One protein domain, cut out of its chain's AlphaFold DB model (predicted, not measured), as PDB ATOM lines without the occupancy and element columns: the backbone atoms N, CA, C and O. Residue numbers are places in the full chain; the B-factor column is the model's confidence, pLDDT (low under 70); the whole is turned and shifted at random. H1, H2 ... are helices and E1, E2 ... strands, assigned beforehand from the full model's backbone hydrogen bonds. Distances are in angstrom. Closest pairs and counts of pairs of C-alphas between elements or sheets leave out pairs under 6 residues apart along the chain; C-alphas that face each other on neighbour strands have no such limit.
ATOM      1  N   TRP A   9     153.484 145.868 162.755       93.06
ATOM      2  CA  TRP A   9     153.420 147.302 162.512       93.06
ATOM      3  C   TRP A   9     152.387 147.627 161.431       93.06
ATOM      4  O   TRP A   9     152.431 147.103 160.309       93.06
ATOM      5  N   VAL A  10     151.462 148.526 161.764       92.00
ATOM      6  CA  VAL A  10     150.339 148.931 160.914       92.00
ATOM      7  C   VAL A  10     150.364 150.438 160.714       92.00
ATOM      8  O   VAL A  10     150.120 151.216 161.637       92.00
ATOM      9  N   GLY A  11     150.651 150.850 159.480       88.69
ATOM     10  CA  GLY A  11     150.486 152.225 159.028       88.69
ATOM     11  C   GLY A  11     149.027 152.493 158.693       88.69
ATOM     12  O   GLY A  11     148.362 151.672 158.066       88.69
ATOM     13  N   SER A  12     148.518 153.641 159.114       83.62
ATOM     14  CA  SER A  12     147.144 154.048 158.866       83.62
ATOM     15  C   SER A  12     147.076 155.503 158.423       83.62
ATOM     16  O   SER A  12     147.919 156.342 158.751       83.62
ATOM     17  N   ILE A  13     146.007 155.809 157.696       79.81
ATOM     18  CA  ILE A  13     145.728 157.151 157.191       79.81
ATOM     19  C   ILE A  13     145.349 158.099 158.341       79.81
ATOM     20  O   ILE A  13     145.760 159.255 158.345       79.81
ATOM     21  N   ASN A  14     144.598 157.605 159.333       79.31
ATOM     22  CA  ASN A  14     143.954 158.444 160.352       79.31
ATOM     23  C   ASN A  14     144.447 158.208 161.784       79.31
ATOM     24  O   ASN A  14     144.148 159.009 162.667       79.31
ATOM     25  N   LYS A  15     145.204 157.142 162.044       78.69
ATOM     26  CA  LYS A  15     145.741 156.834 163.381       78.69
ATOM     27  C   LYS A  15     147.270 156.851 163.407       78.69
ATOM     28  O   LYS A  15     147.878 156.457 164.389       78.69
ATOM     29  N   GLY A  16     147.907 157.320 162.331       84.62
ATOM     30  CA  GLY A  16     149.358 157.270 162.207       84.62
ATOM     31  C   GLY A  16     149.821 155.820 162.179       84.62
ATOM     32  O   GLY A  16     149.421 155.071 161.290       84.62
ATOM     33  N   LEU A  17     150.634 155.422 163.150       88.19
ATOM     34  CA  LEU A  17     151.257 154.107 163.179       88.19
ATOM     35  C   LEU A  17     150.959 153.368 164.476       88.19
ATOM     36  O   LEU A  17     151.092 153.932 165.557       88.19
ATOM     37  N   GLN A  18     150.601 152.098 164.352       91.38
ATOM     38  CA  GLN A  18     150.226 151.243 165.468       91.38
ATOM     39  C   GLN A  18     151.097 149.989 165.474       91.38
ATOM     40  O   GLN A  18     151.477 149.492 164.413       91.38
ATOM     41  N   VAL A  19     151.419 149.501 166.667       92.25
ATOM     42  CA  VAL A  19     152.212 148.292 166.890       92.25
ATOM     43  C   VAL A  19     151.374 147.321 167.695       92.25
ATOM     44  O   VAL A  19     150.828 147.685 168.740       92.25
ATOM     45  N   TYR A  20     151.293 146.098 167.202       94.25
ATOM     46  CA  TYR A  20     150.571 144.998 167.809       94.25
ATOM     47  C   TYR A  20     151.519 143.834 168.083       94.25
ATOM     48  O   TYR A  20     152.560 143.708 167.436       94.25
ATOM     49  N   ASP A  21     151.149 142.976 169.025       93.44
ATOM     50  CA  ASP A  21     151.776 141.663 169.167       93.44
ATOM     51  C   ASP A  21     151.199 140.642 168.168       93.44
ATOM     52  O   ASP A  21     150.289 140.937 167.386       93.44
ATOM     53  N   ALA A  22     151.721 139.415 168.211       91.25
ATOM     54  CA  ALA A  22     151.275 138.304 167.373       91.25
ATOM     55  C   ALA A  22     149.811 137.878 167.625       91.25
ATOM     56  O   ALA A  22     149.231 137.159 166.813       91.25
ATOM     57  N   GLN A  23     149.194 138.316 168.729       94.44
ATOM     58  CA  GLN A  23     147.783 138.091 169.060       94.44
ATOM     59  C   GLN A  23     146.906 139.305 168.704       94.44
ATOM     60  O   GLN A  23     145.749 139.387 169.132       94.44
ATOM     61  N   PHE A  24     147.436 140.245 167.915       92.25
ATOM     62  CA  PHE A  24     146.769 141.479 167.502       92.25
ATOM     63  C   PHE A  24     146.308 142.363 168.672       92.25
ATOM     64  O   PHE A  24     145.375 143.156 168.520       92.25
ATOM     65  N   GLN A  25     146.963 142.282 169.833       94.81
ATOM     66  CA  GLN A  25     146.730 143.236 170.916       94.81
ATOM     67  C   GLN A  25     147.569 144.487 170.689       94.81
ATOM     68  O   GLN A  25     148.746 144.410 170.340       94.81
ATOM     69  N   LEU A  26     146.950 145.659 170.851       93.00
ATOM     70  CA  LEU A  26     147.620 146.939 170.645       93.00
ATOM     71  C   LEU A  26     148.664 147.154 171.748       93.00
ATOM     72  O   LEU A  26     148.311 147.389 172.899       93.00
ATOM     73  N   GLN A  27     149.938 147.135 171.368       92.31
ATOM     74  CA  GLN A  27     151.066 147.370 172.267       92.31
ATOM     75  C   GLN A  27     151.442 148.853 172.305       92.31
ATOM     76  O   GLN A  27     151.772 149.401 173.358       92.31
ATOM     77  N   LYS A  28     151.390 149.538 171.151       88.62
ATOM     78  CA  LYS A  28     151.805 150.943 171.052       88.62
ATOM     79  C   LYS A  28     151.104 151.696 169.929       88.62
ATOM     80  O   LYS A  28     150.830 151.135 168.872       88.62
ATOM     81  N   SER A  29     150.879 152.993 170.134       87.44
ATOM     82  CA  SER A  29     150.343 153.900 169.113       87.44
ATOM     83  C   SER A  29     151.205 155.155 169.005       87.44
ATOM     84  O   SER A  29     151.530 155.791 170.008       87.44
ATOM     85  N   TYR A  30     151.573 155.520 167.782       82.88
ATOM     86  CA  TYR A  30     152.356 156.708 167.443       82.88
ATOM     87  C   TYR A  30     151.477 157.743 166.736       82.88
ATOM     88  O   TYR A  30     151.753 158.193 165.621       82.88
ATOM     89  N   ASP A  31     150.407 158.156 167.409       74.38
ATOM     90  CA  ASP A  31     149.406 159.065 166.843       74.38
ATOM     91  C   ASP A  31     149.985 160.446 166.510       74.38
ATOM     92  O   ASP A  31     149.462 161.150 165.646       74.38
ATOM     93  N   GLN A  32     151.091 160.836 167.157       68.19
ATOM     94  CA  GLN A  32     151.771 162.113 166.918       68.19
ATOM     95  C   GLN A  32     152.217 162.283 165.461       68.19
ATOM     96  O   GLN A  32     152.222 163.410 164.959       68.19
ATOM     97  N   VAL A  33     152.523 161.177 164.773       64.00
ATOM     98  CA  VAL A  33     152.870 161.172 163.345       64.00
ATOM     99  C   VAL A  33     151.713 161.725 162.506       64.00
ATOM    100  O   VAL A  33     151.930 162.508 161.579       64.00
ATOM    101  N   ASN A  34     150.472 161.408 162.878       59.91
ATOM    102  CA  ASN A  34     149.295 161.968 162.227       59.91
ATOM    103  C   ASN A  34     148.885 163.324 162.827       59.91
ATOM    104  O   ASN A  34     148.689 164.293 162.104       59.91
ATOM    105  N   GLN A  35     148.788 163.444 164.150       61.41
ATOM    106  CA  GLN A  35     148.187 164.626 164.777       61.41
ATOM    107  C   GLN A  35     149.034 165.897 164.627       61.41
ATOM    108  O   GLN A  35     148.484 166.975 164.407       61.41
ATOM    109  N   LYS A  36     150.368 165.792 164.713       63.09
ATOM    110  CA  LYS A  36     151.259 166.961 164.614       63.09
ATOM    111  C   LYS A  36     151.741 167.211 163.190       63.09
ATOM    112  O   LYS A  36     151.779 168.356 162.754       63.09
ATOM    113  N   ALA A  37     152.085 166.154 162.452       66.06
ATOM    114  CA  ALA A  37     152.662 166.290 161.114       66.06
ATOM    115  C   ALA A  37     151.638 166.097 159.971       66.06
ATOM    116  O   ALA A  37     151.936 166.408 158.812       66.06
ATOM    117  N   LYS A  38     150.412 165.631 160.274       77.38
ATOM    118  CA  LYS A  38     149.369 165.281 159.288       77.38
ATOM    119  C   LYS A  38     149.930 164.393 158.178       77.38
ATOM    120  O   LYS A  38     149.751 164.698 156.992       77.38
ATOM    121  N   LEU A  39     150.706 163.384 158.570       81.56
ATOM    122  CA  LEU A  39     151.344 162.433 157.668       81.56
ATOM    123  C   LEU A  39     150.535 161.142 157.648       81.56
ATOM    124  O   LEU A  39     150.310 160.523 158.686       81.56
ATOM    125  N   GLN A  40     150.122 160.741 156.450       87.19
ATOM    126  CA  GLN A  40     149.515 159.437 156.219       87.19
ATOM    127  C   GLN A  40     150.641 158.451 155.936       87.19
ATOM    128  O   GLN A  40     151.466 158.715 155.059       87.19
ATOM    129  N   ILE A  41     150.679 157.338 156.668       88.19
ATOM    130  CA  ILE A  41     151.671 156.285 156.441       88.19
ATOM    131  C   ILE A  41     151.191 155.393 155.303       88.19
ATOM    132  O   ILE A  41     150.095 154.841 155.379       88.19
ATOM    133  N   TRP A  42     151.991 155.283 154.246       87.56
ATOM    134  CA  TRP A  42     151.649 154.537 153.031       87.56
ATOM    135  C   TRP A  42     152.461 153.254 152.882       87.56
ATOM    136  O   TRP A  42     151.941 152.260 152.386       87.56
ATOM    137  N   CYS A  43     153.707 153.247 153.349       87.69
ATOM    138  CA  CYS A  43     154.547 152.055 153.344       87.69
ATOM    139  C   CYS A  43     155.415 151.978 154.603       87.69
ATOM    140  O   CYS A  43     155.662 152.987 155.271       87.69
ATOM    141  N   LEU A  44     155.849 150.759 154.922       89.69
ATOM    142  CA  LEU A  44     156.725 150.442 156.042       89.69
ATOM    143  C   LEU A  44     157.814 149.482 155.574       89.69
ATOM    144  O   LEU A  44     157.511 148.552 154.827       89.69
ATOM    145  N   VAL A  45     159.039 149.680 156.055       89.31
ATOM    146  CA  VAL A  45     160.121 148.693 155.950       89.31
ATOM    147  C   VAL A  45     160.891 148.637 157.264       89.31
ATOM    148  O   VAL A  45     161.016 149.645 157.962       89.31
ATOM    149  N   GLU A  46     161.446 147.476 157.582       89.69
ATOM    150  CA  GLU A  46     162.446 147.320 158.634       89.69
ATOM    151  C   GLU A  46     163.841 147.229 158.002       89.69
ATOM    152  O   GLU A  46     164.036 146.539 157.002       89.69
ATOM    153  N   ASP A  47     164.817 147.928 158.580       86.69
ATOM    154  CA  ASP A  47     166.214 147.807 158.175       86.69
ATOM    155  C   ASP A  47     166.996 146.779 159.006       86.69
ATOM    156  O   ASP A  47     166.536 146.269 160.024       86.69
ATOM    157  N   GLN A  48     168.228 146.482 158.587       83.81
ATOM    158  CA  GLN A  48     169.097 145.513 159.271       83.81
ATOM    159  C   GLN A  48     169.459 145.887 160.718       83.81
ATOM    160  O   GLN A  48     169.913 145.035 161.478       83.81
ATOM    161  N   PHE A  49     169.264 147.148 161.105       86.31
ATOM    162  CA  PHE A  49     169.472 147.636 162.466       86.31
ATOM    163  C   PHE A  49     168.172 147.620 163.281       86.31
ATOM    164  O   PHE A  49     168.103 148.269 164.324       86.31
ATOM    165  N   ARG A  50     167.140 146.905 162.801       87.56
ATOM    166  CA  ARG A  50     165.810 146.788 163.418       87.56
ATOM    167  C   ARG A  50     165.109 148.131 163.607       87.56
ATOM    168  O   ARG A  50     164.293 148.316 164.512       87.56
ATOM    169  N   ARG A  51     165.445 149.105 162.762       89.38
ATOM    170  CA  ARG A  51     164.749 150.389 162.718       89.38
ATOM    171  C   ARG A  51     163.644 150.287 161.685       89.38
ATOM    172  O   ARG A  51     163.833 149.703 160.620       89.38
ATOM    173  N   VAL A  52     162.508 150.896 161.985       90.25
ATOM    174  CA  VAL A  52     161.361 150.903 161.078       90.25
ATOM    175  C   VAL A  52     161.305 152.246 160.372       90.25
ATOM    176  O   VAL A  52     161.325 153.298 161.011       90.25
ATOM    177  N   TRP A  53     161.216 152.216 159.051       90.12
ATOM    178  CA  TRP A  53     161.026 153.395 158.221       90.12
ATOM    179  C   TRP A  53     159.597 153.427 157.702       90.12
ATOM    180  O   TRP A  53     159.079 152.418 157.231       90.12
ATOM    181  N   ALA A  54     158.973 154.597 157.764       89.44
ATOM    182  CA  ALA A  54     157.643 154.854 157.238       89.44
ATOM    183  C   ALA A  54     157.713 155.867 156.096       89.44
ATOM    184  O   ALA A  54     158.196 156.990 156.278       89.44
ATOM    185  N   GLY A  55     157.193 155.482 154.935       88.75
ATOM    186  CA  GLY A  55     156.983 156.385 153.812       88.75
ATOM    187  C   GLY A  55     155.623 157.048 153.931       88.75
ATOM    188  O   GLY A  55     154.637 156.407 154.306       88.75
ATOM    189  N   THR A  56     155.572 158.346 153.642       87.81
ATOM    190  CA  THR A  56     154.358 159.143 153.829       87.81
ATOM    191  C   THR A  56     153.870 159.779 152.539       87.81
ATOM    192  O   THR A  56     154.622 159.960 151.579       87.81
ATOM    193  N   ASN A  57     152.609 160.202 152.550       86.50
ATOM    194  CA  ASN A  57     151.966 160.905 151.441       86.50
ATOM    195  C   ASN A  57     152.608 162.251 151.047       86.50
ATOM    196  O   ASN A  57     152.267 162.795 150.001       86.50
ATOM    197  N   LYS A  58     153.506 162.815 151.867       86.00
ATOM    198  CA  LYS A  58     154.101 164.149 151.647       86.00
ATOM    199  C   LYS A  58     155.599 164.132 151.346       86.00
ATOM    200  O   LYS A  58     156.237 165.183 151.410       86.00
ATOM    201  N   GLY A  59     156.177 162.965 151.081       84.12
ATOM    202  CA  GLY A  59     157.620 162.861 150.836       84.12
ATOM    203  C   GLY A  59     158.470 162.905 152.104       84.12
ATOM    204  O   GLY A  59     159.690 163.006 152.021       84.12
ATOM    205  N   THR A  60     157.847 162.835 153.284       86.88
ATOM    206  CA  THR A  60     158.558 162.727 154.561       86.88
ATOM    207  C   THR A  60     158.806 161.256 154.876       86.88
ATOM    208  O   THR A  60     157.874 160.452 154.835       86.88
ATOM    209  N   LEU A  61     160.039 160.918 155.231       88.19
ATOM    210  CA  LEU A  61     160.407 159.638 155.822       88.19
ATOM    211  C   LEU A  61     160.318 159.747 157.343       88.19
ATOM    212  O   LEU A  61     160.835 160.696 157.938       88.19
ATOM    213  N   VAL A  62     159.678 158.774 157.977       88.81
ATOM    214  CA  VAL A  62     159.611 158.667 159.436       88.81
ATOM    215  C   VAL A  62     160.485 157.498 159.861       88.81
ATOM    216  O   VAL A  62     160.177 156.356 159.545       88.81
ATOM    217  N   LEU A  63     161.582 157.776 160.559       89.31
ATOM    218  CA  LEU A  63     162.477 156.761 161.107       89.31
ATOM    219  C   LEU A  63     162.127 156.510 162.569       89.31
ATOM    220  O   LEU A  63     162.155 157.430 163.388       89.31
ATOM    221  N   MET A  64     161.864 155.254 162.901       89.12
ATOM    222  CA  MET A  64     161.497 154.814 164.238       89.12
ATOM    223  C   MET A  64     162.539 153.849 164.768       89.12
ATOM    224  O   MET A  64     162.928 152.891 164.102       89.12
ATOM    225  N   GLN A  65     162.989 154.134 165.984       87.38
ATOM    226  CA  GLN A  65     163.934 153.313 166.730       87.38
ATOM    227  C   GLN A  65     163.197 152.789 167.967       87.38
ATOM    228  O   GLN A  65     163.181 153.491 168.984       87.38
ATOM    229  N   PRO A  66     162.551 151.606 167.884       77.19
ATOM    230  CA  PRO A  66     161.702 151.080 168.954       77.19
ATOM    231  C   PRO A  66     162.449 150.982 170.286       77.19
ATOM    232  O   PRO A  66     161.952 151.471 171.298       77.19
ATOM    233  N   GLU A  67     163.691 150.488 170.246       80.69
ATOM    234  CA  GLU A  67     164.569 150.324 171.413       80.69
ATOM    235  C   GLU A  67     164.851 151.638 172.152       80.69
ATOM    236  O   GLU A  67     164.998 151.659 173.370       80.69
ATOM    237  N   LYS A  68     164.907 152.757 171.421       80.75
ATOM    238  CA  LYS A  68     165.187 154.087 171.983       80.75
ATOM    239  C   LYS A  68     163.932 154.925 172.188       80.75
ATOM    240  O   LYS A  68     164.036 156.073 172.606       80.75
ATOM    241  N   ASN A  69     162.762 154.387 171.835       77.19
ATOM    242  CA  ASN A  69     161.505 155.126 171.779       77.19
ATOM    243  C   ASN A  69     161.624 156.469 171.020       77.19
ATOM    244  O   ASN A  69     161.037 157.475 171.418       77.19
ATOM    245  N   LEU A  70     162.418 156.499 169.944       83.81
ATOM    246  CA  LEU A  70     162.747 157.724 169.212       83.81
ATOM    247  C   LEU A  70     162.091 157.738 167.831       83.81
ATOM    248  O   LEU A  70     162.109 156.732 167.117       83.81
ATOM    249  N   ILE A  71     161.569 158.906 167.449       86.75
ATOM    250  CA  ILE A  71     160.974 159.171 166.137       86.75
ATOM    251  C   ILE A  71     161.702 160.350 165.502       86.75
ATOM    252  O   ILE A  71     161.729 161.440 166.072       86.75
ATOM    253  N   ASN A  72     162.247 160.139 164.307       88.25
ATOM    254  CA  ASN A  72     162.881 161.178 163.506       88.25
ATOM    255  C   ASN A  72     162.120 161.383 162.199       88.25
ATOM    256  O   ASN A  72     161.656 160.427 161.581       88.25
ATOM    257  N   TYR A  73     162.045 162.636 161.760       87.94
ATOM    258  CA  TYR A  73     161.420 163.020 160.500       87.94
ATOM    259  C   TYR A  73     162.503 163.504 159.547       87.94
ATOM    260  O   TYR A  73     163.258 164.419 159.866       87.94
ATOM    261  N   LEU A  74     162.579 162.880 158.380       87.31
ATOM    262  CA  LEU A  74     163.575 163.170 157.362       87.31
ATOM    263  C   LEU A  74     162.847 163.615 156.098       87.31
ATOM    264  O   LEU A  74     161.893 162.973 155.662       87.31
ATOM    265  N   LYS A  75     163.302 164.714 155.501       85.06
ATOM    266  CA  LYS A  75     162.793 165.199 154.218       85.06
ATOM    267  C   LYS A  75     163.956 165.332 153.237       85.06
ATOM    268  O   LYS A  75     164.566 166.400 153.172       85.06
TER     269      LYS A  75
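AT A GLANCE: This is residues 9 to 75 of the 96 residues of an uncharacterized protein of Adhaeribacter pallidiroseus (UniProt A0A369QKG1). Two small antiparallel sheets, each a run of strands folding back and forth, meet near the edge strands E1 and E4 and open away from each other like a loose V, with E3 and E7 at the far edges. A single short helix, H1, sits in the stretch of chain that leads from the first sheet to the second. The printed part has 67 residues with seven named strands and one named helix, in the order E1 E2 E3 H1 E4 E5 E6 E7, and its class is mostly strand. The sheet orders are E1 E2 E3 and E4 E5 E6 E7, each antiparallel. The whole is compact, with a radius of gyration of the C-alphas of 11.2 A and spans of 32 by 27 by 18 A.

HOW THE PARTS SIT: E1, residues 9 to 11, E2, residues 17 to 20, and E3, residues 26 to 30, form a meander, each strand the antiparallel neighbour of the one before. In the hairpin E1 and E2, N 10 and O 18 are 2.8 A apart, within hydrogen-bond range. In the hairpin E2 and E3, N 30 and O 17 are 2.8 A apart, also within range. H1, residues 32 to 35, is too short for any O i to N i+4 pair, and its 1 pair of O i to N i+3 is not within range. A second meander holds E4, residues 41 to 46, E5, residues 52 to 56, E6, residues 61 to 65, and E7, residues 70 to 74. Here N 53 and O 45 are 2.8 A apart across E4 and E5, N 54 and O 62 2.8 A across E5 and E6, and N 63 and O 72 2.8 A across E6 and E7, each within hydrogen-bond range. This sheet is strongly twisted, and its edge strands are E4 and E7. H1 only grazes it, with residues 32 to 34, and is not on the sheet E1 E2 E3. The closest C-alphas of E1 and E4 are those of Gly 11 and Ile 41, 5.0 A apart. E3 is apart from E4, E5, E6 and E7.

IN THESE COORDINATES: E1 begins at C-alpha 9, (153.420, 147.302, 162.512). E2 and E3 are 10.2 A and 11.3 A long from first to last C-alpha. E4, the longest strand by residues, is 14.2 A long and begins at C-alpha 41, (151.671, 156.285, 156.441). E5 is 13.0 A long, and E6 and E7 are each 13.1 A. E7 ends at C-alpha 74, (163.575, 163.170, 157.362).

THE WHOLE: The two C-alphas farthest apart are those of Gln 23 and Lys 75, 34.4 A. The printed part has no cut, and its links between named elements are tight. The mean pLDDT of the printed part is 85.0, with residues 32 to 37 under 70.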